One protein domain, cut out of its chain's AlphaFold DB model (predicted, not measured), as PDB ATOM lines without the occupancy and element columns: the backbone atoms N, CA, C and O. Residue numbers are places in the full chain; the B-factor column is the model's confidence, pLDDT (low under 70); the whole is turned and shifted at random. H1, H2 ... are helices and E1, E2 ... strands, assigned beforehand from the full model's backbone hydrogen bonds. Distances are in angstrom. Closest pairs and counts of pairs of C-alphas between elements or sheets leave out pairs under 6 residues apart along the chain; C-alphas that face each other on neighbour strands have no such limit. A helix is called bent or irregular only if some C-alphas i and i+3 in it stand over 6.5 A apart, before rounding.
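This is residues 75 to 237 of the 249 residues of an uncharacterized protein of Acinetobacter sp. yr461 (UniProt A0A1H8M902). This is a longish helical body with the long helix H8 along one side, H2 side by side with the later part of H8, and H3 turning away from H8 at the other end. On the side away from H8, the short helices H4 and H5 and the small strand hairpin E3-E4 follow one another in a row; from there H6 runs through the middle of the body towards H7, which packs on H3 and on the last two residues of H6. The second strand hairpin, E1-E2, lies at the far end of the body from H7, and three long links with no named element run along its outside. The printed part has 163 residues with eight named helices and four strands, in the order E1 E2 H1 H2 H3 H4 H5 E3 E4 H6 H7 H8; each sheet is an antiparallel pair, and the class is mostly helix. The whole is only just loose, close to compact, with a radius of gyration of the C-alphas of 18.5 A, and spans 54 by 36 by 30 A.

E1, residues 75 to 78, and E2, residues 81 to 85, form an antiparallel hairpin at 138 degrees, with N 76 and O 83 3.0 A apart and N 83 and O 76 2.8 A apart, within hydrogen-bond range. H1, residues 99 to 102, touches no helix. H2, residues 116 to 126, touches H8, residues 215 to 236, at a shallow tilt of 21 degrees, opposite ways; the closest C-alphas, of Asn 121 and Leu 231, are 5.0 A apart. H3, residues 131 to 149, meets H2 only through their link. H3 only just touches H8, with 3 pairs of C-alphas within 8 A; they are about perpendicular at 74 degrees, and the closest C-alphas are those of Leu 131 and Ile 224, 7.1 A. H4, residues 164 to 167, is near H3 and is close to H6, residues 186 to 199, but not clearly touching, with the C-alphas of Asp 166 and Ile 188 closest at 6.2 A. H5, residues 169 to 172, is also close to H6 but not clearly touching, with the C-alphas of Leu 172 and Ile 188 closest at 6.7 A. E3, residues 173 to 175, and E4, residues 182 to 184, form an antiparallel hairpin at 144 degrees, with N 174 and O 183 2.9 A apart, within hydrogen-bond range. H6 only just touches H8, with 3 pairs of C-alphas within 8 A, at a shallow tilt of 29 degrees, opposite ways; Met 196 and Lys 225 have the closest C-alphas, 6.2 A. H7, residues 207 to 212, touches H3 about perpendicular at 78 degrees, the C-alphas of Cys 138 and Cys 212 being closest at 4.8 A. H7 touches H6 about perpendicular at 75 degrees, with the C-alphas of Leu 199 and Ala 209 closest at 4.9 A. H7 and H8 touch only at the corner, and only just, with 3 pairs of C-alphas within 8 A, the closest being those of Ala 209 and Leu 218 at 7.2 A. In H2, H3, H6 and H7 every O i to N i+4 pair is within hydrogen-bond range, in H8 16 of 18 are, and H1, H4 and H5 are too short for such a pair.

E1 begins at C-alpha 75, (164.932, 92.540, 196.034). H2 is 15.5 A from first to last C-alpha, H3 26.7 A and H6 19.7 A. H3 begins at C-alpha 131, (143.420, 109.472, 181.325). H8 is 32.1 A long, ends at C-alpha 236, (143.713, 105.161, 203.711), and is irregular: C-alphas 216 and 219 are 7.3 A apart.

The two C-alphas farthest apart, of Gly 80 and Gly 205, are 54.9 A apart. The printed part has no cut. The links from E2 to H1, H1 to H2 and H3 to H4 are long, with 13, 13 and 14 residues. The mean pLDDT of the printed part is 89.2; residues 107 to 108 and 202 to 206 are under 70.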
ATOM      1  N   LYS A  75     164.386  93.094 194.796       95.81
ATOM      2  CA  LYS A  75     164.932  92.540 196.034       95.81
ATOM      3  C   LYS A  75     165.713  93.641 196.729       95.81
ATOM      4  O   LYS A  75     166.638  94.189 196.130       95.81
ATOM      5  N   LEU A  76     165.332  94.000 197.950       94.81
ATOM      6  CA  LEU A  76     165.997  95.054 198.717       94.81
ATOM      7  C   LEU A  76     166.467  94.508 200.059       94.81
ATOM      8  O   LEU A  76     165.811  93.665 200.665       94.81
ATOM      9  N   LYS A  77     167.604  95.014 200.541       93.50
ATOM     10  CA  LYS A  77     168.111  94.690 201.873       93.50
ATOM     11  C   LYS A  77     167.704  95.781 202.857       93.50
ATOM     12  O   LYS A  77     168.296  96.857 202.844       93.50
ATOM     13  N   ILE A  78     166.731  95.491 203.716       91.56
ATOM     14  CA  ILE A  78     166.209  96.408 204.737       91.56
ATOM     15  C   ILE A  78     166.505  95.814 206.114       91.56
ATOM     16  O   ILE A  78     166.220  94.646 206.367       91.56
ATOM     17  N   ASN A  79     167.130  96.592 207.003       87.19
ATOM     18  CA  ASN A  79     167.482  96.157 208.365       87.19
ATOM     19  C   ASN A  79     168.217  94.800 208.420       87.19
ATOM     20  O   ASN A  79     168.009  93.986 209.315       87.19
ATOM     21  N   GLY A  80     169.083  94.541 207.435       87.44
ATOM     22  CA  GLY A  80     169.865  93.305 207.344       87.44
ATOM     23  C   GLY A  80     169.137  92.107 206.721       87.44
ATOM     24  O   GLY A  80     169.808  91.122 206.415       87.44
ATOM     25  N   LYS A  81     167.827  92.203 206.462       90.31
ATOM     26  CA  LYS A  81     167.009  91.168 205.817       90.31
ATOM     27  C   LYS A  81     166.821  91.470 204.330       90.31
ATOM     28  O   LYS A  81     166.612  92.621 203.959       90.31
ATOM     29  N   GLU A  82     166.923  90.450 203.480       95.50
ATOM     30  CA  GLU A  82     166.510  90.548 202.075       95.50
ATOM     31  C   GLU A  82     164.987  90.395 201.999       95.50
ATOM     32  O   GLU A  82     164.436  89.468 202.591       95.50
ATOM     33  N   ILE A  83     164.329  91.333 201.325       96.44
ATOM     34  CA  ILE A  83     162.876  91.392 201.169       96.44
ATOM     35  C   ILE A  83     162.557  91.478 199.677       96.44
ATOM     36  O   ILE A  83     163.136  92.299 198.953       96.44
ATOM     37  N   ASP A  84     161.619  90.642 199.242       96.81
ATOM     38  CA  ASP A  84     161.147  90.565 197.864       96.81
ATOM     39  C   ASP A  84     159.872  91.405 197.707       96.81
ATOM     40  O   ASP A  84     158.895  91.223 198.426       96.81
ATOM     41  N   TYR A  85     159.872  92.329 196.749       97.38
ATOM     42  CA  TYR A  85     158.745  93.210 196.452       97.38
ATOM     43  C   TYR A  85     158.165  92.862 195.092       97.38
ATOM     44  O   TYR A  85     158.866  92.960 194.082       97.38
ATOM     45  N   ARG A  86     156.871  92.536 195.070       96.75
ATOM     46  CA  ARG A  86     156.116  92.203 193.855       96.75
ATOM     47  C   ARG A  86     154.823  92.982 193.775       96.75
ATOM     48  O   ARG A  86     154.177  93.191 194.799       96.75
ATOM     49  N   PHE A  87     154.453  93.432 192.587       96.12
ATOM     50  CA  PHE A  87     153.185  94.134 192.398       96.12
ATOM     51  C   PHE A  87     151.994  93.169 192.461       96.12
ATOM     52  O   PHE A  87     152.064  92.055 191.950       96.12
ATOM     53  N   GLY A  88     150.894  93.604 193.066       95.25
ATOM     54  CA  GLY A  88     149.690  92.815 193.327       95.25
ATOM     55  C   GLY A  88     149.687  92.089 194.678       95.25
ATOM     56  O   GLY A  88     148.648  91.564 195.067       95.25
ATOM     57  N   GLU A  89     150.807  92.061 195.404       96.19
ATOM     58  CA  GLU A  89     150.938  91.370 196.698       96.19
ATOM     59  C   GLU A  89     150.839  92.328 197.902       96.19
ATOM     60  O   GLU A  89     150.738  91.885 199.045       96.19
ATOM     61  N   GLY A  90     150.808  93.646 197.675       95.00
ATOM     62  CA  GLY A  90     150.860  94.644 198.741       95.00
ATOM     63  C   GLY A  90     152.207  94.654 199.464       95.00
ATOM     64  O   GLY A  90     153.250  94.322 198.897       95.00
ATOM     65  N   ASN A  91     152.212  95.100 200.714       96.19
ATOM     66  CA  ASN A  91     153.405  95.056 201.555       96.19
ATOM     67  C   ASN A  91     153.818  93.608 201.906       96.19
ATOM     68  O   ASN A  91     152.954  92.848 202.346       96.19
ATOM     69  N   PRO A  92     155.110  93.243 201.772       95.50
ATOM     70  CA  PRO A  92     155.618  91.929 202.179       95.50
ATOM     71  C   PRO A  92     155.366  91.634 203.662       95.50
ATOM     72  O   PRO A  92     155.386  92.552 204.487       95.50
ATOM     73  N   GLU A  93     155.177  90.358 204.011       92.69
ATOM     74  CA  GLU A  93     154.874  89.907 205.380       92.69
ATOM     75  C   GLU A  93     155.922  90.393 206.394       92.69
ATOM     76  O   GLU A  93     155.601  90.745 207.526       92.69
ATOM     77  N   GLU A  94     157.181  90.495 205.970       93.25
ATOM     78  CA  GLU A  94     158.312  90.931 206.788       93.25
ATOM     79  C   GLU A  94     158.206  92.352 207.334       93.25
ATOM     80  O   GLU A  94     158.831  92.666 208.347       93.25
ATOM     81  N   VAL A  95     157.480  93.210 206.627       93.00
ATOM     82  CA  VAL A  95     157.284  94.630 206.952       93.00
ATOM     83  C   VAL A  95     155.805  94.942 207.139       93.00
ATOM     84  O   VAL A  95     155.410  96.113 207.178       93.00
ATOM     85  N   ALA A  96     154.978  93.897 207.234       90.94
ATOM     86  CA  ALA A  96     153.553  94.063 207.270       90.94
ATOM     87  C   ALA A  96     153.068  94.597 208.617       90.94
ATOM     88  O   ALA A  96     153.556  94.214 209.679       90.94
ATOM     89  N   LEU A  97     152.084  95.493 208.564       87.25
ATOM     90  CA  LEU A  97     151.368  95.941 209.755       87.25
ATOM     91  C   LEU A  97     150.327  94.899 210.170       87.25
ATOM     92  O   LEU A  97     149.771  94.195 209.322       87.25
ATOM     93  N   ASN A  98     149.999  94.845 211.464       86.75
ATOM     94  CA  ASN A  98     148.849  94.055 211.880       86.75
ATOM     95  C   ASN A  98     147.573  94.705 211.323       86.75
ATOM     96  O   ASN A  98     147.495  95.935 211.264       86.75
ATOM     97  N   PRO A  99     146.533  93.916 210.993       84.00
ATOM     98  CA  PRO A  99     145.237  94.439 210.547       84.00
ATOM     99  C   PRO A  99     144.657  95.552 211.418       84.00
ATOM    100  O   PRO A  99     143.952  96.420 210.916       84.00
ATOM    101  N   GLU A 100     144.976  95.535 212.706       82.25
ATOM    102  CA  GLU A 100     144.462  96.482 213.689       82.25
ATOM    103  C   GLU A 100     145.144  97.850 213.645       82.25
ATOM    104  O   GLU A 100     144.556  98.815 214.119       82.25
ATOM    105  N   ASP A 101     146.341  97.932 213.062       84.31
ATOM    106  CA  ASP A 101     147.112  99.172 212.947       84.31
ATOM    107  C   ASP A 101     146.689  99.967 211.703       84.31
ATOM    108  O   ASP A 101     146.627 101.197 211.720       84.31
ATOM    109  N   TYR A 102     146.399  99.268 210.601       86.25
ATOM    110  CA  TYR A 102     146.089  99.919 209.329       86.25
ATOM    111  C   TYR A 102     144.596 100.052 209.035       86.25
ATOM    112  O   TYR A 102     144.234 100.795 208.131       86.25
ATOM    113  N   ARG A 103     143.703  99.379 209.769       84.12
ATOM    114  CA  ARG A 103     142.250  99.556 209.612       84.12
ATOM    115  C   ARG A 103     141.725 100.607 210.581       84.12
ATOM    116  O   ARG A 103     142.036 100.566 211.766       84.12
ATOM    117  N   ALA A 104     140.861 101.492 210.089       78.62
ATOM    118  CA  ALA A 104     140.143 102.427 210.949       78.62
ATOM    119  C   ALA A 104     139.253 101.679 211.964       78.62
ATOM    120  O   ALA A 104     138.582 100.700 211.614       78.62
ATOM    121  N   LYS A 105     139.232 102.146 213.218       71.44
ATOM    122  CA  LYS A 105     138.472 101.534 214.319       71.44
ATOM    123  C   LYS A 105     137.845 102.586 215.225       71.44
ATOM    124  O   LYS A 105     138.547 103.286 215.952       71.44
ATOM    125  N   GLY A 106     136.513 102.620 215.259       72.81
ATOM    126  CA  GLY A 106     135.774 103.600 216.058       72.81
ATOM    127  C   GLY A 106     136.123 105.019 215.616       72.81
ATOM    128  O   GLY A 106     136.027 105.323 214.430       72.81
ATOM    129  N   ASP A 107     136.568 105.841 216.563       67.94
ATOM    130  CA  ASP A 107     136.986 107.227 216.316       67.94
ATOM    131  C   ASP A 107     138.477 107.356 215.936       67.94
ATOM    132  O   ASP A 107     138.991 108.468 215.834       67.94
ATOM    133  N   HIS A 108     139.196 106.238 215.771       67.00
ATOM    134  CA  HIS A 108     140.605 106.239 215.382       67.00
ATOM    135  C   HIS A 108     140.781 105.997 213.885       67.00
ATOM    136  O   HIS A 108     140.259 105.025 213.324       67.00
ATOM    137  N   ASP A 109     141.601 106.847 213.275       73.44
ATOM    138  CA  ASP A 109     142.061 106.670 211.905       73.44
ATOM    139  C   ASP A 109     143.021 105.478 211.807       73.44
ATOM    140  O   ASP A 109     143.853 105.246 212.688       73.44
ATOM    141  N   GLY A 110     142.908 104.723 210.714       81.12
ATOM    142  CA  GLY A 110     143.883 103.695 210.368       81.12
ATOM    143  C   GLY A 110     145.166 104.315 209.813       81.12
ATOM    144  O   GLY A 110     145.154 105.407 209.241       81.12
ATOM    145  N   ILE A 111     146.285 103.603 209.940       87.75
ATOM    146  CA  ILE A 111     147.530 103.988 209.269       87.75
ATOM    147  C   ILE A 111     147.399 103.677 207.766       87.75
ATOM    148  O   ILE A 111     147.060 102.542 207.412       87.75
ATOM    149  N   PRO A 112     147.683 104.635 206.858       89.75
ATOM    150  CA  PRO A 112     147.703 104.356 205.429       89.75
ATOM    151  C   PRO A 112     148.663 103.216 205.097       89.75
ATOM    152  O   PRO A 112     149.786 103.164 205.602       89.75
ATOM    153  N   TYR A 113     148.215 102.286 204.260       92.62
ATOM    154  CA  TYR A 113     148.942 101.045 204.045       92.62
ATOM    155  C   TYR A 113     148.624 100.442 202.681       92.62
ATOM    156  O   TYR A 113     147.463 100.335 202.294       92.62
ATOM    157  N   VAL A 114     149.665 100.044 201.948       95.31
ATOM    158  CA  VAL A 114     149.512  99.424 200.629       95.31
ATOM    159  C   VAL A 114     149.165  97.945 200.789       95.31
ATOM    160  O   VAL A 114     149.978  97.142 201.256       95.31
ATOM    161  N   THR A 115     147.954  97.597 200.367       94.81
ATOM    162  CA  THR A 115     147.434  96.227 200.276       94.81
ATOM    163  C   THR A 115     147.396  95.758 198.811       94.81
ATOM    164  O   THR A 115     147.500  96.596 197.909       94.81
ATOM    165  N   PRO A 116     147.180  94.455 198.535       95.19
ATOM    166  CA  PRO A 116     146.869  93.978 197.182       95.19
ATOM    167  C   PRO A 116     145.736  94.760 196.499       95.19
ATOM    168  O   PRO A 116     145.795  95.061 195.308       95.19
ATOM    169  N   GLU A 117     144.702  95.126 197.262       95.12
ATOM    170  CA  GLU A 117     143.577  95.916 196.760       95.12
ATOM    171  C   GLU A 117     144.003  97.346 196.405       95.12
ATOM    172  O   GLU A 117     143.601  97.862 195.364       95.12
ATOM    173  N   THR A 118     144.862  97.965 197.221       95.75
ATOM    174  CA  THR A 118     145.440  99.283 196.926       95.75
ATOM    175  C   THR A 118     146.200  99.267 195.600       95.75
ATOM    176  O   THR A 118     145.999 100.148 194.768       95.75
ATOM    177  N   GLU A 119     147.032  98.250 195.371       97.12
ATOM    178  CA  GLU A 119     147.800  98.100 194.128       97.12
ATOM    179  C   GLU A 119     146.889  97.848 192.923       97.12
ATOM    180  O   GLU A 119     147.049  98.482 191.879       97.12
ATOM    181  N   LYS A 120     145.866  97.003 193.078       97.06
ATOM    182  CA  LYS A 120     144.847  96.805 192.043       97.06
ATOM    183  C   LYS A 120     144.155  98.122 191.680       97.06
ATOM    184  O   LYS A 120     144.054  98.447 190.501       97.06
ATOM    185  N   ASN A 121     143.709  98.893 192.669       97.44
ATOM    186  CA  ASN A 121     143.017 100.161 192.436       97.44
ATOM    187  C   ASN A 121     143.944 101.232 191.841       97.44
ATOM    188  O   ASN A 121     143.491 102.052 191.042       97.44
ATOM    189  N   LEU A 122     145.236 101.210 192.188       96.81
ATOM    190  CA  LEU A 122     146.251 102.056 191.562       96.81
ATOM    191  C   LEU A 122     146.364 101.736 190.073       96.81
ATOM    192  O   LEU A 122     146.277 102.642 189.246       96.81
ATOM    193  N   ASN A 123     146.491 100.454 189.727       96.50
ATOM    194  CA  ASN A 123     146.528 100.028 188.334       96.50
ATOM    195  C   ASN A 123     145.231 100.396 187.597       96.50
ATOM    196  O   ASN A 123     145.301 100.990 186.529       96.50
ATOM    197  N   ASP A 124     144.060 100.127 188.185       97.06
ATOM    198  CA  ASP A 124     142.752 100.433 187.584       97.06
ATOM    199  C   ASP A 124     142.571 101.938 187.285       97.06
ATOM    200  O   ASP A 124     141.913 102.306 186.301       97.06
ATOM    201  N   PHE A 125     143.138 102.809 188.133       96.75
ATOM    202  CA  PHE A 125     143.192 104.257 187.925       96.75
ATOM    203  C   PHE A 125     144.157 104.638 186.799       96.75
ATOM    204  O   PHE A 125     143.747 105.309 185.852       96.75
ATOM    205  N   LEU A 126     145.415 104.199 186.882       95.56
ATOM    206  CA  LEU A 126     146.457 104.589 185.930       95.56
ATOM    207  C   LEU A 126     146.239 104.007 184.527       95.56
ATOM    208  O   LEU A 126     146.668 104.603 183.542       95.56
ATOM    209  N   SER A 127     145.548 102.871 184.421       95.56
ATOM    210  CA  SER A 127     145.246 102.206 183.155       95.56
ATOM    211  C   SER A 127     143.937 102.674 182.503       95.56
ATOM    212  O   SER A 127     143.449 102.008 181.586       95.56
ATOM    213  N   ASP A 128     143.300 103.751 182.981       96.62
ATOM    214  CA  ASP A 128     142.118 104.296 182.306       96.62
ATOM    215  C   ASP A 128     142.493 104.832 180.917       96.62
ATOM    216  O   ASP A 128     143.409 105.642 180.778       96.62
ATOM    217  N   SER A 129     141.780 104.381 179.883       95.06
ATOM    218  CA  SER A 129     142.124 104.681 178.490       95.06
ATOM    219  C   SER A 129     142.051 106.167 178.149       95.06
ATOM    220  O   SER A 129     142.778 106.614 177.265       95.06
ATOM    221  N   ASP A 130     141.196 106.926 178.839       95.56
ATOM    222  CA  ASP A 130     140.988 108.347 178.551       95.56
ATOM    223  C   ASP A 130     141.890 109.252 179.402       95.56
ATOM    224  O   ASP A 130     141.956 110.457 179.151       95.56
ATOM    225  N   LEU A 131     142.586 108.698 180.405       94.75
ATOM    226  CA  LEU A 131     143.420 109.472 181.325       94.75
ATOM    227  C   LEU A 131     144.540 110.234 180.594       94.75
ATOM    228  O   LEU A 131     144.616 111.448 180.796       94.75
ATOM    229  N   PRO A 132     145.360 109.619 179.713       93.25
ATOM    230  CA  PRO A 132     146.406 110.350 178.995       93.25
ATOM    231  C   PRO A 132     145.855 111.505 178.152       93.25
ATOM    232  O   PRO A 132     146.397 112.605 178.196       93.25
ATOM    233  N   ASP A 133     144.740 111.287 177.452       92.69
ATOM    234  CA  ASP A 133     144.123 112.301 176.592       92.69
ATOM    235  C   ASP A 133     143.545 113.474 177.398       92.69
ATOM    236  O   ASP A 133     143.650 114.630 176.979       92.69
ATOM    237  N   ILE A 134     142.929 113.201 178.553       93.31
ATOM    238  CA  ILE A 134     142.421 114.247 179.453       93.31
ATOM    239  C   ILE A 134     143.581 115.061 180.027       93.31
ATOM    240  O   ILE A 134     143.508 116.292 180.030       93.31
ATOM    241  N   LEU A 135     144.650 114.400 180.477       92.12
ATOM    242  CA  LEU A 135     145.841 115.072 180.999       92.12
ATOM    243  C   LEU A 135     146.501 115.935 179.922       92.12
ATOM    244  O   LEU A 135     146.729 117.120 180.157       92.12
ATOM    245  N   ASP A 136     146.701 115.386 178.722       90.69
ATOM    246  CA  ASP A 136     147.232 116.114 177.569       90.69
ATOM    247  C   ASP A 136     146.406 117.366 177.280       90.69
ATOM    248  O   ASP A 136     146.943 118.463 177.143       90.69
ATOM    249  N   LYS A 137     145.085 117.237 177.181       90.75
ATOM    250  CA  LYS A 137     144.221 118.374 176.855       90.75
ATOM    251  C   LYS A 137     144.231 119.429 177.952       90.75
ATOM    252  O   LYS A 137     144.417 120.615 177.668       90.75
ATOM    253  N   CYS A 138     144.046 119.009 179.198       91.00
ATOM    254  CA  CYS A 138     143.805 119.933 180.293       91.00
ATOM    255  C   CYS A 138     145.063 120.575 180.857       91.00
ATOM    256  O   CYS A 138     145.042 121.772 181.152       91.00
ATOM    257  N   GLU A 139     146.179 119.855 180.896       88.00
ATOM    258  CA  GLU A 139     147.448 120.457 181.287       88.00
ATOM    259  C   GLU A 139     147.980 121.403 180.201       88.00
ATOM    260  O   GLU A 139     148.464 122.493 180.510       88.00
ATOM    261  N   ASN A 140     147.811 121.067 178.917       86.62
ATOM    262  CA  ASN A 140     148.198 121.972 177.831       86.62
ATOM    263  C   ASN A 140     147.333 123.232 177.802       86.62
ATOM    264  O   ASN A 140     147.852 124.328 177.581       86.62
ATOM    265  N   TYR A 141     146.027 123.098 178.052       89.00
ATOM    266  CA  TYR A 141     145.141 124.245 178.216       89.00
ATOM    267  C   TYR A 141     145.617 125.154 179.358       89.00
ATOM    268  O   TYR A 141     145.831 126.347 179.139       89.00
ATOM    269  N   ASN A 142     145.872 124.584 180.540       86.69
ATOM    270  CA  ASN A 142     146.372 125.326 181.694       86.69
ATOM    271  C   ASN A 142     147.686 126.062 181.385       86.69
ATOM    272  O   ASN A 142     147.815 127.257 181.644       86.69
ATOM    273  N   ARG A 143     148.656 125.384 180.767       84.38
ATOM    274  CA  ARG A 143     149.949 125.997 180.435       84.38
ATOM    275  C   ARG A 143     149.829 127.120 179.411       84.38
ATOM    276  O   ARG A 143     150.533 128.122 179.536       84.38
ATOM    277  N   ASN A 144     148.944 126.982 178.424       85.81
ATOM    278  CA  ASN A 144     148.664 128.052 177.466       85.81
ATOM    279  C   ASN A 144     148.041 129.271 178.158       85.81
ATOM    280  O   ASN A 144     148.471 130.395 177.902       85.81
ATOM    281  N   GLU A 145     147.095 129.063 179.078       86.56
ATOM    282  CA  GLU A 145     146.523 130.155 179.872       86.56
ATOM    283  C   GLU A 145     147.579 130.825 180.759       86.56
ATOM    284  O   GLU A 145     147.681 132.052 180.779       86.56
ATOM    285  N   MET A 146     148.441 130.048 181.420       85.69
ATOM    286  CA  MET A 146     149.532 130.595 182.232       85.69
ATOM    287  C   MET A 146     150.536 131.391 181.393       85.69
ATOM    288  O   MET A 146     150.961 132.464 181.823       85.69
ATOM    289  N   ALA A 147     150.872 130.924 180.188       86.19
ATOM    290  CA  ALA A 147     151.725 131.657 179.253       86.19
ATOM    291  C   ALA A 147     151.075 132.969 178.788       86.19
ATOM    292  O   ALA A 147     151.746 133.999 178.719       86.19
ATOM    293  N   ARG A 148     149.765 132.946 178.510       86.69
ATOM    294  CA  ARG A 148     148.985 134.121 178.098       86.69
ATOM    295  C   ARG A 148     148.923 135.177 179.202       86.69
ATOM    296  O   ARG A 148     149.060 136.365 178.920       86.69
ATOM    297  N   LEU A 149     148.729 134.750 180.449       88.12
ATOM    298  CA  LEU A 149     148.675 135.634 181.616       88.12
ATOM    299  C   LEU A 149     150.060 136.150 182.036       88.12
ATOM    300  O   LEU A 149     150.155 137.222 182.628       88.12
ATOM    301  N   ASN A 150     151.130 135.421 181.709       86.56
ATOM    302  CA  ASN A 150     152.499 135.738 182.116       86.56
ATOM    303  C   ASN A 150     153.457 135.803 180.909       86.56
ATOM    304  O   ASN A 150     154.402 135.012 180.826       86.56
ATOM    305  N   PRO A 151     153.284 136.765 179.983       85.25
ATOM    306  CA  PRO A 151     154.016 136.795 178.710       85.25
ATOM    307  C   PRO A 151     155.538 136.955 178.866       85.25
ATOM    308  O   PRO A 151     156.303 136.567 177.981       85.25
ATOM    309  N   ASN A 152     155.981 137.508 179.998       89.19
ATOM    310  CA  ASN A 152     157.392 137.753 180.294       89.19
ATOM    311  C   ASN A 152     158.109 136.531 180.888       89.19
ATOM    312  O   ASN A 152     159.334 136.547 180.997       89.19
ATOM    313  N   ILE A 153     157.375 135.480 181.273       84.00
ATOM    314  CA  ILE A 153     157.955 134.269 181.852       84.00
ATOM    315  C   ILE A 153     158.280 133.279 180.718       84.00
ATOM    316  O   ILE A 153     157.412 132.954 179.902       84.00
ATOM    317  N   PRO A 154     159.529 132.791 180.612       82.75
ATOM    318  CA  PRO A 154     159.877 131.707 179.702       82.75
ATOM    319  C   PRO A 154     159.012 130.460 179.934       82.75
ATOM    320  O   PRO A 154     158.739 130.087 181.067       82.75
ATOM    321  N   ALA A 155     158.622 129.768 178.861       76.88
ATOM    322  CA  ALA A 155     157.705 128.628 178.947       76.88
ATOM    323  C   ALA A 155     158.200 127.482 179.854       76.88
ATOM    324  O   ALA A 155     157.397 126.798 180.475       76.88
ATOM    325  N   ASN A 156     159.517 127.295 179.956       78.62
ATOM    326  CA  ASN A 156     160.151 126.310 180.837       78.62
ATOM    327  C   ASN A 156     160.188 126.728 182.319       78.62
ATOM    328  O   ASN A 156     160.608 125.935 183.152       78.62
ATOM    329  N   GLN A 157     159.802 127.964 182.637       82.62
ATOM    330  CA  GLN A 157     159.683 128.488 184.001       82.62
ATOM    331  C   GLN A 157     158.223 128.626 184.442       82.62
ATOM    332  O   GLN A 157     157.961 128.987 185.588       82.62
ATOM    333  N   LEU A 158     157.266 128.367 183.545       81.94
ATOM    334  CA  LEU A 158     155.860 128.355 183.916       81.94
ATOM    335  C   LEU A 158     155.589 127.162 184.838       81.94
ATOM    336  O   LEU A 158     156.081 126.062 184.566       81.94
ATOM    337  N   PRO A 159     154.814 127.363 185.916       76.88
ATOM    338  CA  PRO A 159     154.465 126.281 186.813       76.88
ATOM    339  C   PRO A 159     153.665 125.222 186.055       76.88
ATOM    340  O   PRO A 159     152.777 125.523 185.256       76.88
ATOM    341  N   ILE A 160     154.019 123.977 186.331       78.31
ATOM    342  CA  ILE A 160     153.386 122.775 185.807       78.31
ATOM    343  C   ILE A 160     152.505 122.229 186.924       78.31
ATOM    344  O   ILE A 160     152.983 122.127 188.056       78.31
ATOM    345  N   LEU A 161     151.246 121.890 186.636       82.06
ATOM    346  CA  LEU A 161     150.396 121.262 187.656       82.06
ATOM    347  C   LEU A 161     150.767 119.791 187.808       82.06
ATOM    348  O   LEU A 161     150.915 119.293 188.923       82.06
ATOM    349  N   LEU A 162     150.928 119.120 186.667       88.44
ATOM    350  CA  LEU A 162     151.226 117.702 186.575       88.44
ATOM    351  C   LEU A 162     152.224 117.426 185.448       88.44
ATOM    352  O   LEU A 162     152.196 118.031 184.372       88.44
ATOM    353  N   SER A 163     153.108 116.477 185.708       87.56
ATOM    354  CA  SER A 163     154.061 115.899 184.768       87.56
ATOM    355  C   SER A 163     153.650 114.469 184.422       87.56
ATOM    356  O   SER A 163     152.969 113.813 185.207       87.56
ATOM    357  N   SER A 164     154.093 113.942 183.276       87.38
ATOM    358  CA  SER A 164     153.822 112.535 182.940       87.38
ATOM    359  C   SER A 164     154.362 111.580 184.008       87.38
ATOM    360  O   SER A 164     153.715 110.586 184.321       87.38
ATOM    361  N   SER A 165     155.506 111.916 184.610       89.88
ATOM    362  CA  SER A 165     156.129 111.132 185.676       89.88
ATOM    363  C   SER A 165     155.310 111.068 186.964       89.88
ATOM    364  O   SER A 165     155.483 110.121 187.726       89.88
ATOM    365  N   ASP A 166     154.398 112.018 187.203       91.88
ATOM    366  CA  ASP A 166     153.474 111.965 188.347       91.88
ATOM    367  C   ASP A 166     152.483 110.795 188.248       91.88
ATOM    368  O   ASP A 166     151.824 110.465 189.226       91.88
ATOM    369  N   PHE A 167     152.375 110.165 187.077       93.44
ATOM    370  CA  PHE A 167     151.504 109.018 186.827       93.44
ATOM    371  C   PHE A 167     152.282 107.715 186.611       93.44
ATOM    372  O   PHE A 167     151.675 106.672 186.377       93.44
ATOM    373  N   ASP A 168     153.613 107.744 186.709       93.94
ATOM    374  CA  ASP A 168     154.412 106.524 186.666       93.94
ATOM    375  C   ASP A 168     154.232 105.751 187.972       93.94
ATOM    376  O   ASP A 168     154.377 106.301 189.069       93.94
ATOM    377  N   ILE A 169     153.969 104.450 187.864       95.25
ATOM    378  CA  ILE A 169     153.673 103.610 189.028       95.25
ATOM    379  C   ILE A 169     154.827 103.588 190.043       95.25
ATOM    380  O   ILE A 169     154.597 103.593 191.247       95.25
ATOM    381  N   GLU A 170     156.062 103.647 189.542       93.38
ATOM    382  CA  GLU A 170     157.315 103.665 190.309       93.38
ATOM    383  C   GLU A 170     157.584 105.004 191.021       93.38
ATOM    384  O   GLU A 170     158.394 105.057 191.946       93.38
ATOM    385  N   ASN A 171     156.918 106.085 190.601       93.31
ATOM    386  CA  ASN A 171     156.983 107.383 191.280       93.31
ATOM    387  C   ASN A 171     155.826 107.545 192.271       93.31
ATOM    388  O   ASN A 171     156.013 108.105 193.350       93.31
ATOM    389  N   LEU A 172     154.636 107.046 191.916       95.25
ATOM    390  CA  LEU A 172     153.446 107.104 192.764       95.25
ATOM    391  C   LEU A 172     153.523 106.173 193.966       95.25
ATOM    392  O   LEU A 172     153.031 106.530 195.033       95.25
ATOM    393  N   MET A 173     154.115 104.995 193.806       96.25
ATOM    394  CA  MET A 173     154.303 104.031 194.880       96.25
ATOM    395  C   MET A 173     155.794 103.758 195.047       96.25
ATOM    396  O   MET A 173     156.497 103.444 194.095       96.25
ATOM    397  N   LYS A 174     156.300 103.871 196.272       94.88
ATOM    398  CA  LYS A 174     157.723 103.688 196.576       94.88
ATOM    399  C   LYS A 174     157.902 102.818 197.801       94.88
ATOM    400  O   LYS A 174     157.013 102.732 198.637       94.88
ATOM    401  N   VAL A 175     159.064 102.190 197.919       95.44
ATOM    402  CA  VAL A 175     159.457 101.511 199.156       95.44
ATOM    403  C   VAL A 175     160.138 102.538 200.054       95.44
ATOM    404  O   VAL A 175     161.176 103.085 199.679       95.44
ATOM    405  N   ASP A 176     159.557 102.818 201.217       93.25
ATOM    406  CA  ASP A 176     160.177 103.665 202.228       93.25
ATOM    407  C   ASP A 176     161.449 102.976 202.759       93.25
ATOM    408  O   ASP A 176     161.395 101.832 203.214       93.25
ATOM    409  N   PRO A 177     162.616 103.637 202.702       91.31
ATOM    410  CA  PRO A 177     163.886 103.001 203.038       91.31
ATOM    411  C   PRO A 177     164.058 102.723 204.538       91.31
ATOM    412  O   PRO A 177     164.928 101.937 204.904       91.31
ATOM    413  N   ASN A 178     163.266 103.361 205.407       90.62
ATOM    414  CA  ASN A 178     163.397 103.227 206.859       90.62
ATOM    415  C   ASN A 178     162.540 102.076 207.395       90.62
ATOM    416  O   ASN A 178     162.979 101.288 208.230       90.62
ATOM    417  N   THR A 179     161.306 101.990 206.911       91.19
ATOM    418  CA  THR A 179     160.308 101.000 207.320       91.19
ATOM    419  C   THR A 179     160.304  99.776 206.411       91.19
ATOM    420  O   THR A 179     159.832  98.719 206.817       91.19
ATOM    421  N   GLY A 180     160.819  99.903 205.185       94.00
ATOM    422  CA  GLY A 180     160.738  98.877 204.151       94.00
ATOM    423  C   GLY A 180     159.341  98.719 203.557       94.00
ATOM    424  O   GLY A 180     159.140  97.817 202.750       94.00
ATOM    425  N   ARG A 181     158.363  99.551 203.922       94.94
ATOM    426  CA  ARG A 181     156.995  99.422 203.416       94.94
ATOM    427  C   ARG A 181     156.841 100.102 202.063       94.94
ATOM    428  O   ARG A 181     157.403 101.165 201.829       94.94
ATOM    429  N   LYS A 182     156.031  99.523 201.183       96.81
ATOM    430  CA  LYS A 182     155.415 100.235 200.066       96.81
ATOM    431  C   LYS A 182     154.480 101.311 200.614       96.81
ATOM    432  O   LYS A 182     153.591 101.014 201.418       96.81
ATOM    433  N   GLU A 183     154.663 102.533 200.140       95.44
ATOM    434  CA  GLU A 183     153.884 103.717 200.486       95.44
ATOM    435  C   GLU A 183     153.542 104.499 199.212       95.44
ATOM    436  O   GLU A 183     154.319 104.524 198.253       95.44
ATOM    437  N   ILE A 184     152.374 105.141 199.202       95.12
ATOM    438  CA  ILE A 184     151.973 106.039 198.117       95.12
ATOM    439  C   ILE A 184     152.539 107.439 198.386       95.12
ATOM    440  O   ILE A 184     152.451 107.943 199.509       95.12
ATOM    441  N   ASP A 185     153.094 108.099 197.365       94.44
ATOM    442  CA  ASP A 185     153.598 109.467 197.487       94.44
ATOM    443  C   ASP A 185     152.445 110.466 197.647       94.44
ATOM    444  O   ASP A 185     151.799 110.897 196.688       94.44
ATOM    445  N   LEU A 186     152.204 110.863 198.897       90.50
ATOM    446  CA  LEU A 186     151.134 111.790 199.250       90.50
ATOM    447  C   LEU A 186     151.274 113.160 198.577       90.50
ATOM    448  O   LEU A 186     150.263 113.818 198.341       90.50
ATOM    449  N   SER A 187     152.490 113.609 198.243       91.25
ATOM    450  CA  SER A 187     152.647 114.895 197.555       91.25
ATOM    451  C   SER A 187     152.106 114.821 196.128       91.25
ATOM    452  O   SER A 187     151.481 115.775 195.666       91.25
ATOM    453  N   ILE A 188     152.319 113.689 195.447       93.12
ATOM    454  CA  ILE A 188     151.799 113.448 194.101       93.12
ATOM    455  C   ILE A 188     150.279 113.271 194.167       93.12
ATOM    456  O   ILE A 188     149.556 113.941 193.431       93.12
ATOM    457  N   ILE A 189     149.779 112.454 195.103       91.88
ATOM    458  CA  ILE A 189     148.336 112.246 195.308       91.88
ATOM    459  C   ILE A 189     147.603 113.560 195.560       91.88
ATOM    460  O   ILE A 189     146.554 113.786 194.962       91.88
ATOM    461  N   ASN A 190     148.149 114.451 196.387       90.75
ATOM    462  CA  ASN A 190     147.516 115.739 196.656       90.75
ATOM    463  C   ASN A 190     147.431 116.607 195.392       90.75
ATOM    464  O   ASN A 190     146.369 117.156 195.111       90.75
ATOM    465  N   ARG A 191     148.493 116.658 194.573       91.00
ATOM    466  CA  ARG A 191     148.453 117.377 193.286       91.00
ATOM    467  C   ARG A 191     147.415 116.793 192.329       91.00
ATOM    468  O   ARG A 191     146.655 117.544 191.723       91.00
ATOM    469  N   ILE A 192     147.351 115.464 192.213       92.69
ATOM    470  CA  ILE A 192     146.342 114.788 191.383       92.69
ATOM    471  C   ILE A 192     144.936 115.091 191.909       92.69
ATOM    472  O   ILE A 192     144.044 115.395 191.123       92.69
ATOM    473  N   ASN A 193     144.731 115.056 193.227       91.38
ATOM    474  CA  ASN A 193     143.450 115.370 193.849       91.38
ATOM    475  C   ASN A 193     142.997 116.802 193.537       91.38
ATOM    476  O   ASN A 193     141.852 117.004 193.136       91.38
ATOM    477  N   ASP A 194     143.884 117.784 193.680       88.88
ATOM    478  CA  ASP A 194     143.576 119.186 193.389       88.88
ATOM    479  C   ASP A 194     143.225 119.383 191.910       88.88
ATOM    480  O   ASP A 194     142.249 120.063 191.573       88.88
ATOM    481  N   PHE A 195     143.958 118.712 191.018       89.88
ATOM    482  CA  PHE A 195     143.666 118.714 189.589       89.88
ATOM    483  C   PHE A 195     142.302 118.077 189.273       89.88
ATOM    484  O   PHE A 195     141.474 118.696 188.605       89.88
ATOM    485  N   MET A 196     142.013 116.886 189.803       89.44
ATOM    486  CA  MET A 196     140.733 116.197 189.583       89.44
ATOM    487  C   MET A 196     139.547 116.978 190.165       89.44
ATOM    488  O   MET A 196     138.473 117.018 189.569       89.44
ATOM    489  N   ASN A 197     139.728 117.647 191.305       86.25
ATOM    490  CA  ASN A 197     138.699 118.516 191.874       86.25
ATOM    491  C   ASN A 197     138.479 119.784 191.047       86.25
ATOM    492  O   ASN A 197     137.348 120.254 190.973       86.25
ATOM    493  N   THR A 198     139.522 120.301 190.396       85.75
ATOM    494  CA  THR A 198     139.407 121.417 189.446       85.75
ATOM    495  C   THR A 198     138.625 121.013 188.195       85.75
ATOM    496  O   THR A 198     137.806 121.791 187.709       85.75
ATOM    497  N   LEU A 199     138.838 119.793 187.688       85.62
ATOM    498  CA  LEU A 199     138.095 119.268 186.538       85.62
ATOM    499  C   LEU A 199     136.612 119.025 186.860       85.62
ATOM    500  O   LEU A 199     135.754 119.370 186.058       85.62
ATOM    501  N   SER A 200     136.316 118.480 188.037       77.44
ATOM    502  CA  SER A 200     134.959 118.116 188.462       77.44
ATOM    503  C   SER A 200     134.409 119.078 189.519       77.44
ATOM    504  O   SER A 200     133.984 118.636 190.597       77.44
ATOM    505  N   ASN A 201     134.504 120.390 189.274       74.38
ATOM    506  CA  ASN A 201     134.033 121.410 190.210       74.38
ATOM    507  C   ASN A 201     132.569 121.806 189.915       74.38
ATOM    508  O   ASN A 201     132.316 122.596 188.994       74.38
ATOM    509  N   PRO A 202     131.603 121.369 190.750       59.12
ATOM    510  CA  PRO A 202     130.188 121.647 190.532       59.12
ATOM    511  C   PRO A 202     129.829 123.126 190.734       59.12
ATOM    512  O   PRO A 202     128.838 123.590 190.174       59.12
ATOM    513  N   MET A 203     130.617 123.893 191.500       54.44
ATOM    514  CA  MET A 203     130.344 125.318 191.742       54.44
ATOM    515  C   MET A 203     130.641 126.187 190.516       54.44
ATOM    516  O   MET A 203     130.018 127.231 190.346       54.44
ATOM    517  N   SER A 204     131.568 125.754 189.659       63.50
ATOM    518  CA  SER A 204     131.885 126.407 188.383       63.50
ATOM    519  C   SER A 204     131.195 125.751 187.183       63.50
ATOM    520  O   SER A 204     131.535 126.073 186.050       63.50
ATOM    521  N   GLY A 205     130.270 124.806 187.404       60.62
ATOM    522  CA  GLY A 205     129.555 124.106 186.330       60.62
ATOM    523  C   GLY A 205     130.479 123.430 185.310       60.62
ATOM    524  O   GLY A 205     130.211 123.503 184.114       60.62
ATOM    525  N   ASP A 206     131.593 122.854 185.772       69.81
ATOM    526  CA  ASP A 206     132.618 122.202 184.942       69.81
ATOM    527  C   ASP A 206     133.252 123.101 183.861       69.81
ATOM    528  O   ASP A 206     133.847 122.606 182.904       69.81
ATOM    529  N   GLU A 207     133.176 124.433 183.999       82.62
ATOM    530  CA  GLU A 207     133.637 125.382 182.973       82.62
ATOM    531  C   GLU A 207     135.090 125.132 182.538       82.62
ATOM    532  O   GLU A 207     135.403 125.200 181.348       82.62
ATOM    533  N   PHE A 208     135.978 124.795 183.479       85.56
ATOM    534  CA  PHE A 208     137.367 124.469 183.163       85.56
ATOM    535  C   PHE A 208     137.485 123.162 182.363       85.56
ATOM    536  O   PHE A 208     138.107 123.161 181.300       85.56
ATOM    537  N   ALA A 209     136.843 122.076 182.810       86.00
ATOM    538  CA  ALA A 209     136.842 120.794 182.102       86.00
ATOM    539  C   ALA A 209     136.236 120.899 180.695       86.00
ATOM    540  O   ALA A 209     136.785 120.351 179.737       86.00
ATOM    541  N   VAL A 210     135.148 121.659 180.541       89.06
ATOM    542  CA  VAL A 210     134.526 121.923 179.239       89.06
ATOM    543  C   VAL A 210     135.470 122.706 178.328       89.06
ATOM    544  O   VAL A 210     135.603 122.354 177.157       89.06
ATOM    545  N   LYS A 211     136.151 123.737 178.842       89.94
ATOM    546  CA  LYS A 211     137.114 124.526 178.059       89.94
ATOM    547  C   LYS A 211     138.341 123.720 177.649       89.94
ATOM    548  O   LYS A 211     138.854 123.934 176.553       89.94
ATOM    549  N   CYS A 212     138.809 122.820 178.509       91.62
ATOM    550  CA  CYS A 212     140.056 122.111 178.274       91.62
ATOM    551  C   CYS A 212     139.882 120.787 177.517       91.62
ATOM    552  O   CYS A 212     140.550 120.576 176.507       91.62
ATOM    553  N   ALA A 213     138.971 119.912 177.951       91.25
ATOM    554  CA  ALA A 213     138.764 118.593 177.344       91.25
ATOM    555  C   ALA A 213     137.585 118.547 176.357       91.25
ATOM    556  O   ALA A 213     137.597 117.739 175.420       91.25
ATOM    557  N   GLY A 214     136.592 119.420 176.552       89.88
ATOM    558  CA  GLY A 214     135.320 119.407 175.834       89.88
ATOM    559  C   GLY A 214     134.237 118.593 176.549       89.88
ATOM    560  O   GLY A 214     134.513 117.715 177.366       89.88
ATOM    561  N   THR A 215     132.972 118.854 176.207       88.88
ATOM    562  CA  THR A 215     131.806 118.218 176.853       88.88
ATOM    563  C   THR A 215     131.764 116.697 176.692       88.88
ATOM    564  O   THR A 215     131.241 116.004 177.562       88.88
ATOM    565  N   SER A 216     132.348 116.153 175.620       90.00
ATOM    566  CA  SER A 216     132.388 114.707 175.370       90.00
ATOM    567  C   SER A 216     133.221 113.927 176.394       90.00
ATOM    568  O   SER A 216     133.058 112.717 176.487       90.00
ATOM    569  N   TYR A 217     134.097 114.594 177.157       91.62
ATOM    570  CA  TYR A 217     134.968 113.957 178.153       91.62
ATOM    571  C   TYR A 217     134.437 114.036 179.587       91.62
ATOM    572  O   TYR A 217     135.044 113.440 180.474       91.62
ATOM    573  N   LEU A 218     133.307 114.705 179.844       90.56
ATOM    574  CA  LEU A 218     132.791 114.884 181.212       90.56
ATOM    575  C   LEU A 218     132.520 113.545 181.917       90.56
ATOM    576  O   LEU A 218     132.899 113.358 183.068       90.56
ATOM    577  N   GLN A 219     131.945 112.570 181.206       92.00
ATOM    578  CA  GLN A 219     131.720 111.228 181.759       92.00
ATOM    579  C   GLN A 219     133.032 110.495 182.070       92.00
ATOM    580  O   GLN A 219     133.126 109.787 183.072       92.00
ATOM    581  N   SER A 220     134.047 110.663 181.222       95.56
ATOM    582  CA  SER A 220     135.368 110.068 181.428       95.56
ATOM    583  C   SER A 220     136.089 110.697 182.618       95.56
ATOM    584  O   SER A 220     136.656 109.968 183.427       95.56
ATOM    585  N   ILE A 221     135.995 112.020 182.779       94.56
ATOM    586  CA  ILE A 221     136.525 112.749 183.937       94.56
ATOM    587  C   ILE A 221     135.892 112.227 185.233       94.56
ATOM    588  O   ILE A 221     136.617 111.856 186.155       94.56
ATOM    589  N   GLU A 222     134.563 112.099 185.287       92.81
ATOM    590  CA  GLU A 222     133.879 111.571 186.475       92.81
ATOM    591  C   GLU A 222     134.279 110.125 186.790       92.81
ATOM    592  O   GLU A 222     134.570 109.792 187.941       92.81
ATOM    593  N   ARG A 223     134.368 109.259 185.774       96.00
ATOM    594  CA  ARG A 223     134.836 107.874 185.944       96.00
ATOM    595  C   ARG A 223     136.261 107.823 186.504       96.00
ATOM    596  O   ARG A 223     136.529 107.056 187.430       96.00
ATOM    597  N   ILE A 224     137.175 108.625 185.962       96.38
ATOM    598  CA  ILE A 224     138.572 108.692 186.412       96.38
ATOM    599  C   ILE A 224     138.650 109.213 187.849       96.38
ATOM    600  O   ILE A 224     139.343 108.619 188.678       96.38
ATOM    601  N   LYS A 225     137.887 110.259 188.187       94.50
ATOM    602  CA  LYS A 225     137.787 110.782 189.556       94.50
ATOM    603  C   LYS A 225     137.265 109.728 190.533       94.50
ATOM    604  O   LYS A 225     137.769 109.620 191.652       94.50
ATOM    605  N   GLN A 226     136.291 108.916 190.123       95.19
ATOM    606  CA  GLN A 226     135.794 107.801 190.932       95.19
ATOM    607  C   GLN A 226     136.870 106.735 191.156       95.19
ATOM    608  O   GLN A 226     137.079 106.331 192.297       95.19
ATOM    609  N   LYS A 227     137.601 106.327 190.110       97.19
ATOM    610  CA  LYS A 227     138.736 105.395 190.238       97.19
ATOM    611  C   LYS A 227     139.806 105.928 191.192       97.19
ATOM    612  O   LYS A 227     140.230 105.208 192.093       97.19
ATOM    613  N   PHE A 228     140.171 107.203 191.061       95.81
ATOM    614  CA  PHE A 228     141.112 107.871 191.961       95.81
ATOM    615  C   PHE A 228     140.603 107.919 193.413       95.81
ATOM    616  O   PHE A 228     141.344 107.660 194.359       95.81
ATOM    617  N   THR A 229     139.309 108.182 193.604       93.81
ATOM    618  CA  THR A 229     138.676 108.160 194.932       93.81
ATOM    619  C   THR A 229     138.721 106.763 195.552       93.81
ATOM    620  O   THR A 229     138.996 106.628 196.744       93.81
ATOM    621  N   THR A 230     138.470 105.718 194.762       95.06
ATOM    622  CA  THR A 230     138.566 104.320 195.203       95.06
ATOM    623  C   THR A 230     139.997 103.960 195.601       95.06
ATOM    624  O   THR A 230     140.193 103.388 196.674       95.06
ATOM    625  N   LEU A 231     141.000 104.375 194.816       95.00
ATOM    626  CA  LEU A 231     142.414 104.263 195.184       95.00
ATOM    627  C   LEU A 231     142.684 104.912 196.551       95.00
ATOM    628  O   LEU A 231     143.143 104.226 197.465       95.00
ATOM    629  N   ASN A 232     142.324 106.187 196.732       91.62
ATOM    630  CA  ASN A 232     142.555 106.903 197.991       91.62
ATOM    631  C   ASN A 232     141.891 106.216 199.192       91.62
ATOM    632  O   ASN A 232     142.510 106.082 200.249       91.62
ATOM    633  N   LYS A 233     140.655 105.728 199.036       89.94
ATOM    634  CA  LYS A 233     139.954 104.980 200.093       89.94
ATOM    635  C   LYS A 233     140.670 103.680 200.446       89.94
ATOM    636  O   LYS A 233     140.871 103.399 201.622       89.94
ATOM    637  N   SER A 234     141.108 102.926 199.438       91.94
ATOM    638  CA  SER A 234     141.833 101.669 199.655       91.94
ATOM    639  C   SER A 234     143.224 101.856 200.262       91.94
ATOM    640  O   SER A 234     143.703 100.959 200.938       91.94
ATOM    641  N   TYR A 235     143.881 103.002 200.053       91.94
ATOM    642  CA  TYR A 235     145.170 103.298 200.688       91.94
ATOM    643  C   TYR A 235     145.017 103.796 202.125       91.94
ATOM    644  O   TYR A 235     145.763 103.395 203.012       91.94
ATOM    645  N   THR A 236     144.031 104.660 202.364       88.19
ATOM    646  CA  THR A 236     143.713 105.161 203.711       88.19
ATOM    647  C   THR A 236     142.980 104.127 204.562       88.19
ATOM    648  O   THR A 236     142.749 104.371 205.741       88.19
ATOM    649  N   ASN A 237     142.608 102.982 203.973       78.06
ATOM    650  CA  ASN A 237     141.849 101.907 204.612       78.06
ATOM    651  C   ASN A 237     140.561 102.412 205.278       78.06
ATOM    652  O   ASN A 237     140.109 101.896 206.305       78.06
TER     653      ASN A 237